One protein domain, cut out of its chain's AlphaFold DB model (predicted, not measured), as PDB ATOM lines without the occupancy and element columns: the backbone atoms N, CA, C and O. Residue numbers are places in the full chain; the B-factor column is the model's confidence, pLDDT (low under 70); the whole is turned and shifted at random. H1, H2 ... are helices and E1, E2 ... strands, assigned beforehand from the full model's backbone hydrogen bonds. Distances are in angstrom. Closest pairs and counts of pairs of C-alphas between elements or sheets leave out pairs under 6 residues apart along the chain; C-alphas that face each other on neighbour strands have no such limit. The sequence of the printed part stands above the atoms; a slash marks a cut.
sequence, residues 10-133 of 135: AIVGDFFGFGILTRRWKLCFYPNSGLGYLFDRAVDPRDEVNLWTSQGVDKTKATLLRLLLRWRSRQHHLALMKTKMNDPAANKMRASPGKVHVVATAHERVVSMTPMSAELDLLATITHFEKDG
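AT A GLANCE: This is residues 10 to 133 of the 135 residues of the protein "Hypothetical protein" of Rhizochromulina marina (UniProt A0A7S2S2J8). A small sheet of four strands, E1 to E4, has the first part of one long helix, H1, across one face, and from this body a long loop-like arm sticks out. The arm, residues 75 to 114, holds the far part of H1, the short H2 and much of a long unnamed stretch that folds back to H3, which runs beside H1 in the opposite direction. The printed part has 124 residues, with four named strands followed by three named helices; the sheet's order is E1 - E2 - E3 - E4, antiparallel throughout, and the class is mixed, helices and strands. The whole is loose, with a radius of gyration of the C-alphas of 20.0 A, and the C-alphas span 66 by 27 by 23 A, the arm making the length.

IN THESE COORDINATES: E1 is residues 10 to 13, 10.3 A from first to last C-alpha, and begins at C-alpha 10 (-32.772, 37.748, 50.741). E2 is residues 18 to 22, 13.7 A; E3 is residues 25 to 30, 16.8 A; E4 is residues 35 to 40, 17.2 A. H1, residues 58 to 85, is 41.5 A long and ends at C-alpha 85 (-55.392, 20.299, 55.527). H2 is residues 88 to 91, 4.9 A. H3, residues 117 to 132, is 22.6 A long and ends at C-alpha 132 (-17.112, 30.673, 42.212).

HOW THE PARTS SIT: The strands form a meander, each the antiparallel neighbour of the one before, in three hairpins. N 10 and O 21 of E1 and E2 are within hydrogen-bond range at 2.8 A, N 20 and O 27 of E2 and E3 at 2.9 A, and N 28 and O 37 of E3 and E4 at 2.9 A. H1 is on the sheet at a height over the sheet of 9.3 A, giving two layers, a helix on one face of a sheet. On the local plane its line and that of E1 stand at 62 degrees, only just across the strands. The closest C-alphas of E2 and H1 are those of Ile 20 and Leu 68, 6.8 A apart. H1 and H3 only just touch, with 3 pairs of C-alphas within 8 A, the closest those of Leu 67 and Leu 122 at 7.5 A; they run opposite ways at a shallow tilt of 2 degrees. H3 only grazes the sheet, with residues 123 to 130. H2 is close to H1 but not clearly touching, with C-alphas 84 and 90 at 7.3 A, and is apart from H3. In H3 every O i to N i+4 pair is within hydrogen-bond range, in H1 21 of 24; H2 is too short for such a pair.

THE WHOLE: The C-alphas of Gln 55 and Pro 97 are the two farthest apart, at 66.3 A. Without residues 75 to 114, which stand free, the body has 84 residues and spans 35 by 31 by 21 A. The links E4 to H1, 17 residues, and H2 to H3, 25 residues, are long. The printed part has no cut. Its mean pLDDT is 75.8, and residues 76 to 123, 126 and 133 are under 70.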
ATOM      1  N   ALA A  10     -31.361  37.539  50.477       91.38
ATOM      2  CA  ALA A  10     -32.772  37.748  50.741       91.38
ATOM      3  C   ALA A  10     -33.572  37.530  49.454       91.38
ATOM      4  O   ALA A  10     -33.135  37.902  48.367       91.38
ATOM      5  N   ILE A  11     -34.752  36.932  49.585       93.25
ATOM      6  CA  ILE A  11     -35.706  36.766  48.489       93.25
ATOM      7  C   ILE A  11     -36.995  37.455  48.909       93.25
ATOM      8  O   ILE A  11     -37.452  37.286  50.038       93.25
ATOM      9  N   VAL A  12     -37.557  38.247  48.005       92.50
ATOM     10  CA  VAL A  12     -38.799  38.987  48.217       92.50
ATOM     11  C   VAL A  12     -39.762  38.620  47.098       92.50
ATOM     12  O   VAL A  12     -39.362  38.453  45.950       92.50
ATOM     13  N   GLY A  13     -41.036  38.467  47.430       89.12
ATOM     14  CA  GLY A  13     -42.106  38.352  46.450       89.12
ATOM     15  C   GLY A  13     -43.166  39.396  46.748       89.12
ATOM     16  O   GLY A  13     -43.507  39.595  47.911       89.12
ATOM     17  N   ASP A  14     -43.667  40.032  45.701       87.56
ATOM     18  CA  ASP A  14     -44.826  40.915  45.733       87.56
ATOM     19  C   ASP A  14     -45.831  40.462  44.659       87.56
ATOM     20  O   ASP A  14     -45.542  39.569  43.856       87.56
ATOM     21  N   PHE A  15     -47.020  41.058  44.632       83.50
ATOM     22  CA  PHE A  15     -48.087  40.725  43.693       83.50
ATOM     23  C   PHE A  15     -47.625  40.787  42.230       83.50
ATOM     24  O   PHE A  15     -48.013  39.949  41.416       83.50
ATOM     25  N   PHE A  16     -46.757  41.746  41.899       89.38
ATOM     26  CA  PHE A  16     -46.328  41.990  40.522       89.38
ATOM     27  C   PHE A  16     -44.981  41.362  40.151       89.38
ATOM     28  O   PHE A  16     -44.650  41.303  38.965       89.38
ATOM     29  N   GLY A  17     -44.190  40.892  41.117       94.06
ATOM     30  CA  GLY A  17     -42.828  40.465  40.819       94.06
ATOM     31  C   GLY A  17     -42.093  39.788  41.962       94.06
ATOM     32  O   GLY A  17     -42.577  39.655  43.083       94.06
ATOM     33  N   PHE A  18     -40.882  39.349  41.646       95.75
ATOM     34  CA  PHE A  18     -40.003  38.634  42.557       95.75
ATOM     35  C   PHE A  18     -38.623  39.281  42.560       95.75
ATOM     36  O   PHE A  18     -38.134  39.720  41.522       95.75
ATOM     37  N   GLY A  19     -37.977  39.317  43.717       96.38
ATOM     38  CA  GLY A  19     -36.648  39.876  43.891       96.38
ATOM     39  C   GLY A  19     -35.708  38.903  44.587       96.38
ATOM     40  O   GLY A  19     -36.112  38.203  45.515       96.38
ATOM     41  N   ILE A  20     -34.446  38.885  44.170       96.00
ATOM     42  CA  ILE A  20     -33.352  38.260  44.915       96.00
ATOM     43  C   ILE A  20     -32.253  39.292  45.134       96.00
ATOM     44  O   ILE A  20     -31.812  39.977  44.213       96.00
ATOM     45  N   LEU A  21     -31.832  39.405  46.386       95.69
ATOM     46  CA  LEU A  21     -30.768  40.280  46.835       95.69
ATOM     47  C   LEU A  21     -29.660  39.419  47.428       95.69
ATOM     48  O   LEU A  21     -29.895  38.649  48.354       95.69
ATOM     49  N   THR A  22     -28.459  39.572  46.902       94.25
ATOM     50  CA  THR A  22     -27.228  38.949  47.399       94.25
ATOM     51  C   THR A  22     -26.259  40.054  47.836       94.25
ATOM     52  O   THR A  22     -26.604  41.246  47.784       94.25
ATOM     53  N   ARG A  23     -25.047  39.701  48.278       91.81
ATOM     54  CA  ARG A  23     -24.032  40.701  48.629       91.81
ATOM     55  C   ARG A  23     -23.625  41.516  47.406       91.81
ATOM     56  O   ARG A  23     -23.472  42.728  47.522       91.81
ATOM     57  N   ARG A  24     -23.468  40.856  46.255       95.69
ATOM     58  CA  ARG A  24     -23.012  41.494  45.011       95.69
ATOM     59  C   ARG A  24     -24.140  41.870  44.060       95.69
ATOM     60  O   ARG A  24     -24.070  42.911  43.434       95.69
ATOM     61  N   TRP A  25     -25.184  41.062  43.945       97.50
ATOM     62  CA  TRP A  25     -26.205  41.230  42.908       97.50
ATOM     63  C   TRP A  25     -27.590  41.501  43.477       97.50
ATOM     64  O   TRP A  25     -27.986  40.898  44.478       97.50
ATOM     65  N   LYS A  26     -28.354  42.343  42.782       97.69
ATOM     66  CA  LYS A  26     -29.794  42.530  42.985       97.69
ATOM     67  C   LYS A  26     -30.527  42.270  41.680       97.69
ATOM     68  O   LYS A  26     -30.216  42.892  40.672       97.69
ATOM     69  N   LEU A  27     -31.505  41.376  41.716       98.06
ATOM     70  CA  LEU A  27     -32.389  41.070  40.596       98.06
ATOM     71  C   LEU A  27     -33.832  41.350  41.019       98.06
ATOM     72  O   LEU A  27     -34.260  40.857  42.060       98.06
ATOM     73  N   CYS A  28     -34.577  42.063  40.180       97.62
ATOM     74  CA  CYS A  28     -36.033  42.175  40.234       97.62
ATOM     75  C   CYS A  28     -36.603  41.611  38.927       97.62
ATOM     76  O   CYS A  28     -36.177  42.023  37.852       97.62
ATOM     77  N   PHE A  29     -37.551  40.682  38.997       97.38
ATOM     78  CA  PHE A  29     -38.137  40.006  37.842       97.38
ATOM     79  C   PHE A  29     -39.662  40.112  37.855       97.38
ATOM     80  O   PHE A  29     -40.295  39.805  38.867       97.38
ATOM     81  N   TYR A  30     -40.242  40.497  36.717       96.12
ATOM     82  CA  TYR A  30     -41.682  40.647  36.510       96.12
ATOM     83  C   TYR A  30     -42.161  39.587  35.504       96.12
ATOM     84  O   TYR A  30     -42.025  39.775  34.293       96.12
ATOM     85  N   PRO A  31     -42.728  38.458  35.971       92.88
ATOM     86  CA  PRO A  31     -43.048  37.317  35.109       92.88
ATOM     87  C   PRO A  31     -44.015  37.653  33.973       92.88
ATOM     88  O   PRO A  31     -43.877  37.116  32.881       92.88
ATOM     89  N   ASN A  32     -44.971  38.554  34.223       92.56
ATOM     90  CA  ASN A  32     -46.026  38.890  33.265       92.56
ATOM     91  C   ASN A  32     -45.497  39.625  32.028       92.56
ATOM     92  O   ASN A  32     -46.068  39.492  30.953       92.56
ATOM     93  N   SER A  33     -44.426  40.406  32.177       95.44
ATOM     94  CA  SER A  33     -43.809  41.146  31.072       95.44
ATOM     95  C   SER A  33     -42.535  40.483  30.552       95.44
ATOM     96  O   SER A  33     -42.035  40.868  29.500       95.44
ATOM     97  N   GLY A  34     -41.972  39.522  31.294       94.69
ATOM     98  CA  GLY A  34     -40.642  38.979  31.017       94.69
ATOM     99  C   GLY A  34     -39.517  40.006  31.200       94.69
ATOM    100  O   GLY A  34     -38.387  39.746  30.792       94.69
ATOM    101  N   LEU A  35     -39.813  41.165  31.798       96.81
ATOM    102  CA  LEU A  35     -38.852  42.234  32.057       96.81
ATOM    103  C   LEU A  35     -38.303  42.152  33.482       96.81
ATOM    104  O   LEU A  35     -38.812  41.430  34.347       96.81
ATOM    105  N   GLY A  36     -37.263  42.938  33.740       97.00
ATOM    106  CA  GLY A  36     -36.661  43.020  35.054       97.00
ATOM    107  C   GLY A  36     -35.589  44.089  35.168       97.00
ATOM    108  O   GLY A  36     -35.325  44.858  34.242       97.00
ATOM    109  N   TYR A  37     -34.971  44.096  36.340       98.19
ATOM    110  CA  TYR A  37     -33.822  44.917  36.670       98.19
ATOM    111  C   TYR A  37     -32.723  44.027  37.238       98.19
ATOM    112  O   TYR A  37     -33.006  43.105  38.008       98.19
ATOM    113  N   LEU A  38     -31.480  44.300  36.858       98.44
ATOM    114  CA  LEU A  38     -30.303  43.627  37.397       98.44
ATOM    115  C   LEU A  38     -29.251  44.677  37.744       98.44
ATOM    116  O   LEU A  38     -28.903  45.480  36.890       98.44
ATOM    117  N   PHE A  39     -28.723  44.638  38.962       98.38
ATOM    118  CA  PHE A  39     -27.712  45.582  39.439       98.38
ATOM    119  C   PHE A  39     -26.526  44.827  40.046       98.38
ATOM    120  O   PHE A  39     -26.729  43.883  40.822       98.38
ATOM    121  N   ASP A  40     -25.299  45.239  39.703       97.81
ATOM    122  CA  ASP A  40     -24.074  44.820  40.399       97.81
ATOM    123  C   ASP A  40     -23.767  45.836  41.504       97.81
ATOM    124  O   ASP A  40     -23.149  46.873  41.283       97.81
ATOM    125  N   ARG A  41     -24.181  45.513  42.723       96.75
ATOM    126  CA  ARG A  41     -24.044  46.350  43.916       96.75
ATOM    127  C   ARG A  41     -22.605  46.525  44.384       96.75
ATOM    128  O   ARG A  41     -22.358  47.382  45.230       96.75
ATOM    129  N   ALA A  42     -21.669  45.703  43.902       95.88
ATOM    130  CA  ALA A  42     -20.259  45.887  44.233       95.88
ATOM    131  C   ALA A  42     -19.665  47.102  43.510       95.88
ATOM    132  O   ALA A  42     -18.780  47.753  44.062       95.88
ATOM    133  N   VAL A  43     -20.156  47.409  42.306       97.00
ATOM    134  CA  VAL A  43     -19.704  48.557  41.502       97.00
ATOM    135  C   VAL A  43     -20.711  49.709  41.506       97.00
ATOM    136  O   VAL A  43     -20.308  50.863  41.425       97.00
ATOM    137  N   ASP A  44     -21.999  49.405  41.660       97.62
ATOM    138  CA  ASP A  44     -23.108  50.354  41.686       97.62
ATOM    139  C   ASP A  44     -23.985  50.118  42.934       97.62
ATOM    140  O   ASP A  44     -25.044  49.490  42.875       97.62
ATOM    141  N   PRO A  45     -23.550  50.595  44.115       95.75
ATOM    142  CA  PRO A  45     -24.277  50.382  45.366       95.75
ATOM    143  C   PRO A  45     -25.600  51.159  45.455       95.75
ATOM    144  O   PRO A  45     -26.352  50.950  46.411       95.75
ATOM    145  N   ARG A  46     -25.857  52.078  44.515       97.06
ATOM    146  CA  ARG A  46     -27.055  52.925  44.466       97.06
ATOM    147  C   ARG A  46     -28.112  52.411  43.488       97.06
ATOM    148  O   ARG A  46     -29.191  52.994  43.444       97.06
ATOM    149  N   ASP A  47     -27.837  51.307  42.793       97.81
ATOM    150  CA  ASP A  47     -28.720  50.712  41.787       97.81
ATOM    151  C   ASP A  47     -29.089  51.714  40.661       97.81
ATOM    152  O   ASP A  47     -30.233  51.764  40.202       97.81
ATOM    153  N   GLU A  48     -28.137  52.549  40.232       98.19
ATOM    154  CA  GLU A  48     -28.323  53.563  39.183       98.19
ATOM    155  C   GLU A  48     -28.248  52.968  37.762       98.19
ATOM    156  O   GLU A  48     -28.901  53.456  36.837       98.19
ATOM    157  N   VAL A  49     -27.486  51.888  37.572       98.25
ATOM    158  CA  VAL A  49     -27.201  51.278  36.270       98.25
ATOM    159  C   VAL A  49     -27.901  49.928  36.152       98.25
ATOM    160  O   VAL A  49     -27.429  48.900  36.637       98.25
ATOM    161  N   ASN A  50     -29.029  49.908  35.439       98.38
ATOM    162  CA  ASN A  50     -29.726  48.660  35.136       98.38
ATOM    163  C   ASN A  50     -28.989  47.847  34.056       98.38
ATOM    164  O   ASN A  50     -28.943  48.238  32.892       98.38
ATOM    165  N   LEU A  51     -28.514  46.663  34.433       98.38
ATOM    166  CA  LEU A  51     -27.789  45.720  33.585       98.38
ATOM    167  C   LEU A  51     -28.688  44.662  32.918       98.38
ATOM    168  O   LEU A  51     -28.180  43.718  32.321       98.38
ATOM    169  N   TRP A  52     -30.019  44.763  33.014       98.00
ATOM    170  CA  TRP A  52     -30.952  43.729  32.525       98.00
ATOM    171  C   TRP A  52     -30.699  43.288  31.070       98.00
ATOM    172  O   TRP A  52     -30.732  42.090  30.754       98.00
ATOM    173  N   THR A  53     -30.424  44.260  30.198       97.88
ATOM    174  CA  THR A  53     -30.166  44.074  28.761       97.88
ATOM    175  C   THR A  53     -28.685  44.161  28.391       97.88
ATOM    176  O   THR A  53     -28.346  44.027  27.216       97.88
ATOM    177  N   SER A  54     -27.796  44.387  29.362       97.75
ATOM    178  CA  SER A  54     -26.364  44.522  29.107       97.75
ATOM    179  C   SER A  54     -25.752  43.186  28.692       97.75
ATOM    180  O   SER A  54     -26.024  42.143  29.286       97.75
ATOM    181  N   GLN A  55     -24.878  43.224  27.688       95.75
ATOM    182  CA  GLN A  55     -24.085  42.059  27.302       95.75
ATOM    183  C   GLN A  55     -23.082  41.721  28.418       95.75
ATOM    184  O   GLN A  55     -22.543  42.612  29.073       95.75
ATOM    185  N   GLY A  56     -22.838  40.429  28.656       94.81
ATOM    186  CA  GLY A  56     -21.838  39.954  29.625       94.81
ATOM    187  C   GLY A  56     -22.375  39.588  31.014       94.81
ATOM    188  O   GLY A  56     -21.676  38.919  31.774       94.81
ATOM    189  N   VAL A  57     -23.629  39.920  31.337       97.00
ATOM    190  CA  VAL A  57     -24.284  39.498  32.595       97.00
ATOM    191  C   VAL A  57     -25.299  38.369  32.405       97.00
ATOM    192  O   VAL A  57     -25.980  37.981  33.354       97.00
ATOM    193  N   ASP A  58     -25.399  37.791  31.207       96.12
ATOM    194  CA  ASP A  58     -26.418  36.782  30.891       96.12
ATOM    195  C   ASP A  58     -26.308  35.528  31.757       96.12
ATOM    196  O   ASP A  58     -27.322  35.015  32.234       96.12
ATOM    197  N   LYS A  59     -25.083  35.072  32.043       95.88
ATOM    198  CA  LYS A  59     -24.851  33.929  32.937       95.88
ATOM    199  C   LYS A  59     -25.333  34.225  34.360       95.88
ATOM    200  O   LYS A  59     -26.018  33.396  34.959       95.88
ATOM    201  N   THR A  60     -25.020  35.409  34.883       96.25
ATOM    202  CA  THR A  60     -25.467  35.869  36.207       96.25
ATOM    203  C   THR A  60     -26.988  35.981  36.260       96.25
ATOM    204  O   THR A  60     -27.617  35.412  37.149       96.25
ATOM    205  N   LYS A  61     -27.595  36.642  35.269       97.19
ATOM    206  CA  LYS A  61     -29.048  36.793  35.133       97.19
ATOM    207  C   LYS A  61     -29.751  35.436  35.104       97.19
ATOM    208  O   LYS A  61     -30.659  35.200  35.898       97.19
ATOM    209  N   ALA A  62     -29.300  34.522  34.243       96.44
ATOM    210  CA  ALA A  62     -29.863  33.178  34.129       96.44
ATOM    211  C   ALA A  62     -29.748  32.397  35.444       96.44
ATOM    212  O   ALA A  62     -30.687  31.714  35.854       96.44
ATOM    213  N   THR A  63     -28.615  32.530  36.130       95.00
ATOM    214  CA  THR A  63     -28.374  31.893  37.424       95.00
ATOM    215  C   THR A  63     -29.340  32.401  38.495       95.00
ATOM    216  O   THR A  63     -30.035  31.604  39.132       95.00
ATOM    217  N   LEU A  64     -29.445  33.719  38.663       95.38
ATOM    218  CA  LEU A  64     -30.333  34.329  39.653       95.38
ATOM    219  C   LEU A  64     -31.808  34.026  39.357       95.38
ATOM    220  O   LEU A  64     -32.561  33.708  40.277       95.38
ATOM    221  N   LEU A  65     -32.217  34.030  38.084       96.00
ATOM    222  CA  LEU A  65     -33.569  33.633  37.682       96.00
ATOM    223  C   LEU A  65     -33.861  32.166  38.013       96.00
ATOM    224  O   LEU A  65     -34.924  31.868  38.554       96.00
ATOM    225  N   ARG A  66     -32.928  31.238  37.755       93.81
ATOM    226  CA  ARG A  66     -33.098  29.822  38.137       93.81
ATOM    227  C   ARG A  66     -33.266  29.660  39.644       93.81
ATOM    228  O   ARG A  66     -34.130  28.898  40.073       93.81
ATOM    229  N   LEU A  67     -32.477  30.377  40.445       92.44
ATOM    230  CA  LEU A  67     -32.601  30.369  41.905       92.44
ATOM    231  C   LEU A  67     -33.974  30.879  42.356       92.44
ATOM    232  O   LEU A  67     -34.628  30.244  43.184       92.44
ATOM    233  N   LEU A  68     -34.439  31.977  41.760       92.25
ATOM    234  CA  LEU A  68     -35.743  32.573  42.039       92.25
ATOM    235  C   LEU A  68     -36.896  31.625  41.683       92.25
ATOM    236  O   LEU A  68     -37.804  31.411  42.486       92.25
ATOM    237  N   LEU A  69     -36.831  30.992  40.508       90.06
ATOM    238  CA  LEU A  69     -37.819  30.012  40.054       90.06
ATOM    239  C   LEU A  69     -37.809  28.744  40.918       90.06
ATOM    240  O   LEU A  69     -38.875  28.235  41.267       90.06
ATOM    241  N   ARG A  70     -36.628  28.262  41.334       89.75
ATOM    242  CA  ARG A  70     -36.489  27.126  42.264       89.75
ATOM    243  C   ARG A  70     -37.079  27.443  43.635       89.75
ATOM    244  O   ARG A  70     -37.726  26.588  44.237       89.75
ATOM    245  N   TRP A  71     -36.874  28.655  44.143       89.31
ATOM    246  CA  TRP A  71     -37.536  29.107  45.366       89.31
ATOM    247  C   TRP A  71     -39.059  29.156  45.179       89.31
ATOM    248  O   TRP A  71     -39.805  28.633  46.008       89.31
ATOM    249  N   ARG A  72     -39.532  29.707  44.055       88.00
ATOM    250  CA  ARG A  72     -40.964  29.881  43.789       88.00
ATOM    251  C   ARG A  72     -41.712  28.560  43.614       88.00
ATOM    252  O   ARG A  72     -42.848  28.453  44.087       88.00
ATOM    253  N   SER A  73     -41.100  27.561  42.978       86.69
ATOM    254  CA  SER A  73     -41.704  26.234  42.793       86.69
ATOM    255  C   SER A  73     -41.951  25.524  44.127       86.69
ATOM    256  O   SER A  73     -42.969  24.854  44.296       86.69
ATOM    257  N   ARG A  74     -41.091  25.756  45.127       83.88
ATOM    258  CA  ARG A  74     -41.254  25.213  46.487       83.88
ATOM    259  C   ARG A  74     -42.430  25.837  47.239       83.88
ATOM    260  O   ARG A  74     -43.099  25.144  48.000       83.88
ATOM    261  N   GLN A  75     -42.739  27.110  46.987       82.00
ATOM    262  CA  GLN A  75     -43.891  27.783  47.603       82.00
ATOM    263  C   GLN A  75     -45.233  27.204  47.118       82.00
ATOM    264  O   GLN A  75     -46.177  27.091  47.899       82.00
ATOM    265  N   HIS A  76     -45.326  26.778  45.850       68.56
ATOM    266  CA  HIS A  76     -46.550  26.163  45.315       68.56
ATOM    267  C   HIS A  76     -46.914  24.852  46.019       68.56
ATOM    268  O   HIS A  76     -48.091  24.597  46.272       68.56
ATOM    269  N   HIS A  77     -45.914  24.053  46.393       60.75
ATOM    270  CA  HIS A  77     -46.140  22.811  47.128       60.75
ATOM    271  C   HIS A  77     -46.790  23.069  48.500       60.75
ATOM    272  O   HIS A  77     -47.700  22.350  48.910       60.75
ATOM    273  N   LEU A  78     -46.393  24.146  49.186       60.00
ATOM    274  CA  LEU A  78     -46.974  24.532  50.476       60.00
ATOM    275  C   LEU A  78     -48.426  25.012  50.346       60.00
ATOM    276  O   LEU A  78     -49.246  24.721  51.216       60.00
ATOM    277  N   ALA A  79     -48.762  25.711  49.259       60.16
ATOM    278  CA  ALA A  79     -50.134  26.141  48.999       60.16
ATOM    279  C   ALA A  79     -51.078  24.941  48.799       60.16
ATOM    280  O   ALA A  79     -52.151  24.906  49.397       60.16
ATOM    281  N   LEU A  80     -50.640  23.928  48.041       60.91
ATOM    282  CA  LEU A  80     -51.402  22.694  47.811       60.91
ATOM    283  C   LEU A  80     -51.545  21.825  49.072       60.91
ATOM    284  O   LEU A  80     -52.546  21.133  49.250       60.91
ATOM    285  N   MET A  81     -50.554  21.848  49.965       58.47
ATOM    286  CA  MET A  81     -50.654  21.139  51.244       58.47
ATOM    287  C   MET A  81     -51.632  21.819  52.209       58.47
ATOM    288  O   MET A  81     -52.389  21.130  52.894       58.47
ATOM    289  N   LYS A  82     -51.682  23.157  52.230       59.44
ATOM    290  CA  LYS A  82     -52.648  23.902  53.055       59.44
ATOM    291  C   LYS A  82     -54.093  23.667  52.624       59.44
ATOM    292  O   LYS A  82     -54.954  23.533  53.488       59.44
ATOM    293  N   THR A  83     -54.366  23.572  51.323       63.38
ATOM    294  CA  THR A  83     -55.719  23.250  50.839       63.38
ATOM    295  C   THR A  83     -56.157  21.848  51.247       63.38
ATOM    296  O   THR A  83     -57.301  21.688  51.649       63.38
ATOM    297  N   LYS A  84     -55.259  20.852  51.260       60.50
ATOM    298  CA  LYS A  84     -55.590  19.500  51.752       60.50
ATOM    299  C   LYS A  84     -55.837  19.433  53.264       60.50
ATOM    300  O   LYS A  84     -56.665  18.639  53.694       60.50
ATOM    301  N   MET A  85     -55.148  20.244  54.072       59.41
ATOM    302  CA  MET A  85     -55.392  20.299  55.527       59.41
ATOM    303  C   MET A  85     -56.684  21.039  55.893       59.41
ATOM    304  O   MET A  85     -57.280  20.731  56.922       59.41
ATOM    305  N   ASN A  86     -57.123  21.985  55.060       60.81
ATOM    306  CA  ASN A  86     -58.350  22.753  55.278       60.81
ATOM    307  C   ASN A  86     -59.566  22.200  54.523       60.81
ATOM    308  O   ASN A  86     -60.623  22.823  54.577       60.81
ATOM    309  N   ASP A  87     -59.447  21.063  53.834       66.62
ATOM    310  CA  ASP A  87     -60.589  20.424  53.187       66.62
ATOM    311  C   ASP A  87     -61.508  19.801  54.262       66.62
ATOM    312  O   ASP A  87     -61.125  18.821  54.920       66.62
ATOM    313  N   PRO A  88     -62.720  20.343  54.489       62.84
ATOM    314  CA  PRO A  88     -63.637  19.815  55.493       62.84
ATOM    315  C   PRO A  88     -64.070  18.373  55.183       62.84
ATOM    316  O   PRO A  88     -64.428  17.645  56.110       62.84
ATOM    317  N   ALA A  89     -63.991  17.925  53.920       62.81
ATOM    318  CA  ALA A  89     -64.252  16.535  53.555       62.81
ATOM    319  C   ALA A  89     -63.144  15.590  54.053       62.81
ATOM    320  O   ALA A  89     -63.447  14.507  54.556       62.81
ATOM    321  N   ALA A  90     -61.875  16.020  54.015       58.66
ATOM    322  CA  ALA A  90     -60.755  15.271  54.590       58.66
ATOM    323  C   ALA A  90     -60.813  15.242  56.129       58.66
ATOM    324  O   ALA A  90     -60.470  14.236  56.753       58.66
ATOM    325  N   ASN A  91     -61.320  16.312  56.750       54.66
ATOM    326  CA  ASN A  91     -61.499  16.389  58.202       54.66
ATOM    327  C   ASN A  91     -62.694  15.561  58.718       54.66
ATOM    328  O   ASN A  91     -62.728  15.176  59.889       54.66
ATOM    329  N   LYS A  92     -63.649  15.208  57.846       53.12
ATOM    330  CA  LYS A  92     -64.822  14.388  58.200       53.12
ATOM    331  C   LYS A  92     -64.476  12.927  58.518       53.12
ATOM    332  O   LYS A  92     -65.264  12.262  59.181       53.12
ATOM    333  N   MET A  93     -63.290  12.443  58.131       53.66
ATOM    334  CA  MET A  93     -62.800  11.107  58.510       53.66
ATOM    335  C   MET A  93     -62.049  11.068  59.852       53.66
ATOM    336  O   MET A  93     -61.693   9.986  60.312       53.66
ATOM    337  N   ARG A  94     -61.803  12.215  60.506       51.50
ATOM    338  CA  ARG A  94     -61.098  12.279  61.806       51.50
ATOM    339  C   ARG A  94     -61.973  12.669  62.996       51.50
ATOM    340  O   ARG A  94     -61.493  12.640  64.127       51.50
ATOM    341  N   ALA A  95     -63.248  12.982  62.780       50.16
ATOM    342  CA  ALA A  95     -64.175  13.296  63.862       50.16
ATOM    343  C   ALA A  95     -64.700  12.015  64.539       50.16
ATOM    344  O   ALA A  95     -65.821  11.579  64.296       50.16
ATOM    345  N   SER A  96     -63.884  11.432  65.420       48.88
ATOM    346  CA  SER A  96     -64.418  10.748  66.602       48.88
ATOM    347  C   SER A  96     -64.825  11.833  67.620       48.88
ATOM    348  O   SER A  96     -64.122  12.842  67.732       48.88
ATOM    349  N   PRO A  97     -65.981  11.725  68.295       50.31
ATOM    350  CA  PRO A  97     -66.650  12.873  68.898       50.31
ATOM    351  C   PRO A  97     -66.004  13.295  70.225       50.31
ATOM    352  O   PRO A  97     -66.203  12.668  71.260       50.31
ATOM    353  N   GLY A  98     -65.292  14.420  70.206       48.56
ATOM    354  CA  GLY A  98     -64.876  15.163  71.396       48.56
ATOM    355  C   GLY A  98     -64.824  16.658  71.083       48.56
ATOM    356  O   GLY A  98     -63.919  17.114  70.394       48.56
ATOM    357  N   LYS A  99     -65.840  17.406  71.529       46.41
ATOM    358  CA  LYS A  99     -66.035  18.858  71.326       46.41
ATOM    359  C   LYS A  99     -64.766  19.688  71.574       46.41
ATOM    360  O   LYS A  99     -64.252  19.656  72.685       46.41
ATOM    361  N   VAL A 100     -64.399  20.565  70.631       38.38
ATOM    362  CA  VAL A 100     -63.643  21.801  70.922       38.38
ATOM    363  C   VAL A 100     -64.117  22.927  69.993       38.38
ATOM    364  O   VAL A 100     -64.112  22.777  68.775       38.38
ATOM    365  N   HIS A 101     -64.522  24.057  70.576       38.22
ATOM    366  CA  HIS A 101     -64.761  25.314  69.865       38.22
ATOM    367  C   HIS A 101     -63.480  26.149  69.871       38.22
ATOM    368  O   HIS A 101     -62.903  26.364  70.934       38.22
ATOM    369  N   VAL A 102     -63.071  26.675  68.714       35.31
ATOM    370  CA  VAL A 102     -62.063  27.742  68.638       35.31
ATOM    371  C   VAL A 102     -62.558  28.817  67.676       35.31
ATOM    372  O   VAL A 102     -62.765  28.560  66.493       35.31
ATOM    373  N   VAL A 103     -62.753  30.018  68.214       40.00
ATOM    374  CA  VAL A 103     -62.969  31.267  67.476       40.00
ATOM    375  C   VAL A 103     -61.622  31.986  67.442       40.00
ATOM    376  O   VAL A 103     -61.021  32.188  68.494       40.00
ATOM    377  N   ALA A 104     -61.129  32.356  66.258       34.66
ATOM    378  CA  ALA A 104     -59.913  33.154  66.122       34.66
ATOM    379  C   ALA A 104     -60.097  34.249  65.065       34.66
ATOM    380  O   ALA A 104     -60.315  33.972  63.886       34.66
ATOM    381  N   THR A 105     -60.001  35.493  65.528       39.47
ATOM    382  CA  THR A 105     -60.047  36.738  64.752       39.47
ATOM    383  C   THR A 105     -58.650  37.076  64.214       39.47
ATOM    384  O   THR A 105     -57.644  36.822  64.878       39.47
ATOM    385  N   ALA A 106     -58.582  37.624  62.998       40.56
ATOM    386  CA  ALA A 106     -57.353  37.854  62.240       40.56
ATOM    387  C   ALA A 106     -56.599  39.139  62.640       40.56
ATOM    388  O   ALA A 106     -57.210  40.188  62.812       40.56
ATOM    389  N   HIS A 107     -55.264  39.062  62.678       36.56
ATOM    390  CA  HIS A 107     -54.352  40.204  62.550       36.56
ATOM    391  C   HIS A 107     -53.121  39.804  61.719       36.56
ATOM    392  O   HIS A 107     -52.651  38.664  61.797       36.56
ATOM    393  N   GLU A 108     -52.641  40.754  60.909       40.75
ATOM    394  CA  GLU A 108     -51.432  40.706  60.073       40.75
ATOM    395  C   GLU A 108     -50.245  40.012  60.759       40.75
ATOM    396  O   GLU A 108     -49.877  40.329  61.890       40.75
ATOM    397  N   ARG A 109     -49.602  39.079  60.043       31.75
ATOM    398  CA  ARG A 109     -48.368  38.419  60.481       31.75
ATOM    399  C   ARG A 109     -47.241  38.678  59.493       31.75
ATOM    400  O   ARG A 109     -47.219  38.108  58.403       31.75
ATOM    401  N   VAL A 110     -46.234  39.419  59.946       32.66
ATOM    402  CA  VAL A 110     -44.860  39.250  59.464       32.66
ATOM    403  C   VAL A 110     -44.393  37.883  59.959       32.66
ATOM    404  O   VAL A 110     -44.161  37.682  61.150       32.66
ATOM    405  N   VAL A 111     -44.327  36.901  59.061       33.22
ATOM    406  CA  VAL A 111     -43.909  35.542  59.415       33.22
ATOM    407  C   VAL A 111     -42.381  35.479  59.394       33.22
ATOM    408  O   VAL A 111     -41.773  35.354  58.335       33.22
ATOM    409  N   SER A 112     -41.739  35.526  60.564       36.75
ATOM    410  CA  SER A 112     -40.349  35.081  60.689       36.75
ATOM    411  C   SER A 112     -40.332  33.549  60.694       36.75
ATOM    412  O   SER A 112     -40.578  32.927  61.728       36.75
ATOM    413  N   MET A 113     -40.105  32.926  59.536       36.59
ATOM    414  CA  MET A 113     -39.913  31.473  59.463       36.59
ATOM    415  C   MET A 113     -38.470  31.117  59.825       36.59
ATOM    416  O   MET A 113     -37.519  31.716  59.320       36.59
ATOM    417  N   THR A 114     -38.315  30.138  60.713       41.38
ATOM    418  CA  THR A 114     -37.054  29.428  60.940       41.38
ATOM    419  C   THR A 114     -36.696  28.686  59.651       41.38
ATOM    420  O   THR A 114     -37.571  27.987  59.126       41.38
ATOM    421  N   PRO A 115     -35.469  28.813  59.116       43.44
ATOM    422  CA  PRO A 115     -35.152  28.221  57.829       43.44
ATOM    423  C   PRO A 115     -35.240  26.696  57.896       43.44
ATOM    424  O   PRO A 115     -34.538  26.054  58.676       43.44
ATOM    425  N   MET A 116     -36.125  26.110  57.087       52.47
ATOM    426  CA  MET A 116     -36.167  24.658  56.892       52.47
ATOM    427  C   MET A 116     -34.921  24.211  56.105       52.47
ATOM    428  O   MET A 116     -34.342  25.004  55.368       52.47
ATOM    429  N   SER A 117     -34.533  22.932  56.203       54.78
ATOM    430  CA  SER A 117     -33.380  22.330  55.490       54.78
ATOM    431  C   SER A 117     -33.265  22.757  54.013       54.78
ATOM    432  O   SER A 117     -32.180  23.075  53.539       54.78
ATOM    433  N   ALA A 118     -34.388  22.881  53.303       51.84
ATOM    434  CA  ALA A 118     -34.398  23.307  51.906       51.84
ATOM    435  C   ALA A 118     -33.987  24.780  51.692       51.84
ATOM    436  O   ALA A 118     -33.485  25.137  50.624       51.84
ATOM    437  N   GLU A 119     -34.228  25.652  52.668       55.12
ATOM    438  CA  GLU A 119     -33.823  27.058  52.644       55.12
ATOM    439  C   GLU A 119     -32.316  27.194  52.903       55.12
ATOM    440  O   GLU A 119     -31.657  27.998  52.247       55.12
ATOM    441  N   LEU A 120     -31.752  26.323  53.750       62.72
ATOM    442  CA  LEU A 120     -30.302  26.197  53.929       62.72
ATOM    443  C   LEU A 120     -29.606  25.757  52.634       62.72
ATOM    444  O   LEU A 120     -28.595  26.352  52.278       62.72
ATOM    445  N   ASP A 121     -30.175  24.814  51.874       67.12
ATOM    446  CA  ASP A 121     -29.616  24.406  50.573       67.12
ATOM    447  C   ASP A 121     -29.621  25.540  49.545       67.12
ATOM    448  O   ASP A 121     -28.698  25.679  48.740       67.12
ATOM    449  N   LEU A 122     -30.680  26.355  49.539       67.00
ATOM    450  CA  LEU A 122     -30.778  27.486  48.621       67.00
ATOM    451  C   LEU A 122     -29.748  28.559  48.982       67.00
ATOM    452  O   LEU A 122     -29.057  29.059  48.100       67.00
ATOM    453  N   LEU A 123     -29.613  28.865  50.273       65.62
ATOM    454  CA  LEU A 123     -28.601  29.790  50.771       65.62
ATOM    455  C   LEU A 123     -27.185  29.266  50.510       65.62
ATOM    456  O   LEU A 123     -26.342  30.037  50.064       65.62
ATOM    457  N   ALA A 124     -26.939  27.965  50.678       70.12
ATOM    458  CA  ALA A 124     -25.669  27.337  50.326       70.12
ATOM    459  C   ALA A 124     -25.375  27.453  48.823       70.12
ATOM    460  O   ALA A 124     -24.264  27.818  48.450       70.12
ATOM    461  N   THR A 125     -26.381  27.234  47.966       70.25
ATOM    462  CA  THR A 125     -26.249  27.404  46.508       70.25
ATOM    463  C   THR A 125     -25.911  28.855  46.150       70.25
ATOM    464  O   THR A 125     -25.036  29.103  45.325       70.25
ATOM    465  N   ILE A 126     -26.565  29.827  46.796       68.38
ATOM    466  CA  ILE A 126     -26.284  31.255  46.590       68.38
ATOM    467  C   ILE A 126     -24.866  31.602  47.057       68.38
ATOM    468  O   ILE A 126     -24.135  32.292  46.353       68.38
ATOM    469  N   THR A 127     -24.447  31.094  48.215       71.50
ATOM    470  CA  THR A 127     -23.101  31.329  48.747       71.50
ATOM    471  C   THR A 127     -22.008  30.681  47.893       71.50
ATOM    472  O   THR A 127     -20.933  31.261  47.774       71.50
ATOM    473  N   HIS A 128     -22.264  29.529  47.265       70.75
ATOM    474  CA  HIS A 128     -21.342  28.933  46.291       70.75
ATOM    475  C   HIS A 128     -21.251  29.784  45.020       70.75
ATOM    476  O   HIS A 128     -20.159  30.132  44.578       70.75
ATOM    477  N   PHE A 129     -22.400  30.229  44.500       71.38
ATOM    478  CA  PHE A 129     -22.447  31.117  43.342       71.38
ATOM    479  C   PHE A 129     -21.652  32.415  43.558       71.38
ATOM    480  O   PHE A 129     -20.945  32.857  42.654       71.38
ATOM    481  N   GLU A 130     -21.726  33.016  44.748       72.69
ATOM    482  CA  GLU A 130     -20.959  34.229  45.067       72.69
ATOM    483  C   GLU A 130     -19.442  34.007  45.116       72.69
ATOM    484  O   GLU A 130     -18.696  34.948  44.845       72.69
ATOM    485  N   LYS A 131     -18.984  32.801  45.465       72.12
ATOM    486  CA  LYS A 131     -17.554  32.476  45.533       72.12
ATOM    487  C   LYS A 131     -16.975  32.141  44.164       72.12
ATOM    488  O   LYS A 131     -15.920  32.665  43.819       72.12
ATOM    489  N   ASP A 132     -17.690  31.333  43.388       70.56
ATOM    490  CA  ASP A 132     -17.112  30.673  42.212       70.56
ATOM    491  C   ASP A 132     -17.680  31.191  40.878       70.56
ATOM    492  O   ASP A 132     -17.177  30.866  39.806       70.56
ATOM    493  N   GLY A 133     -18.741  32.012  40.903       57.88
ATOM    494  CA  GLY A 133     -19.403  32.506  39.685       57.88
ATOM    495  C   GLY A 133     -20.075  31.402  38.851       57.88
ATOM    496  O   GLY A 133     -20.429  31.605  37.680       57.88
TER     497      GLY A 133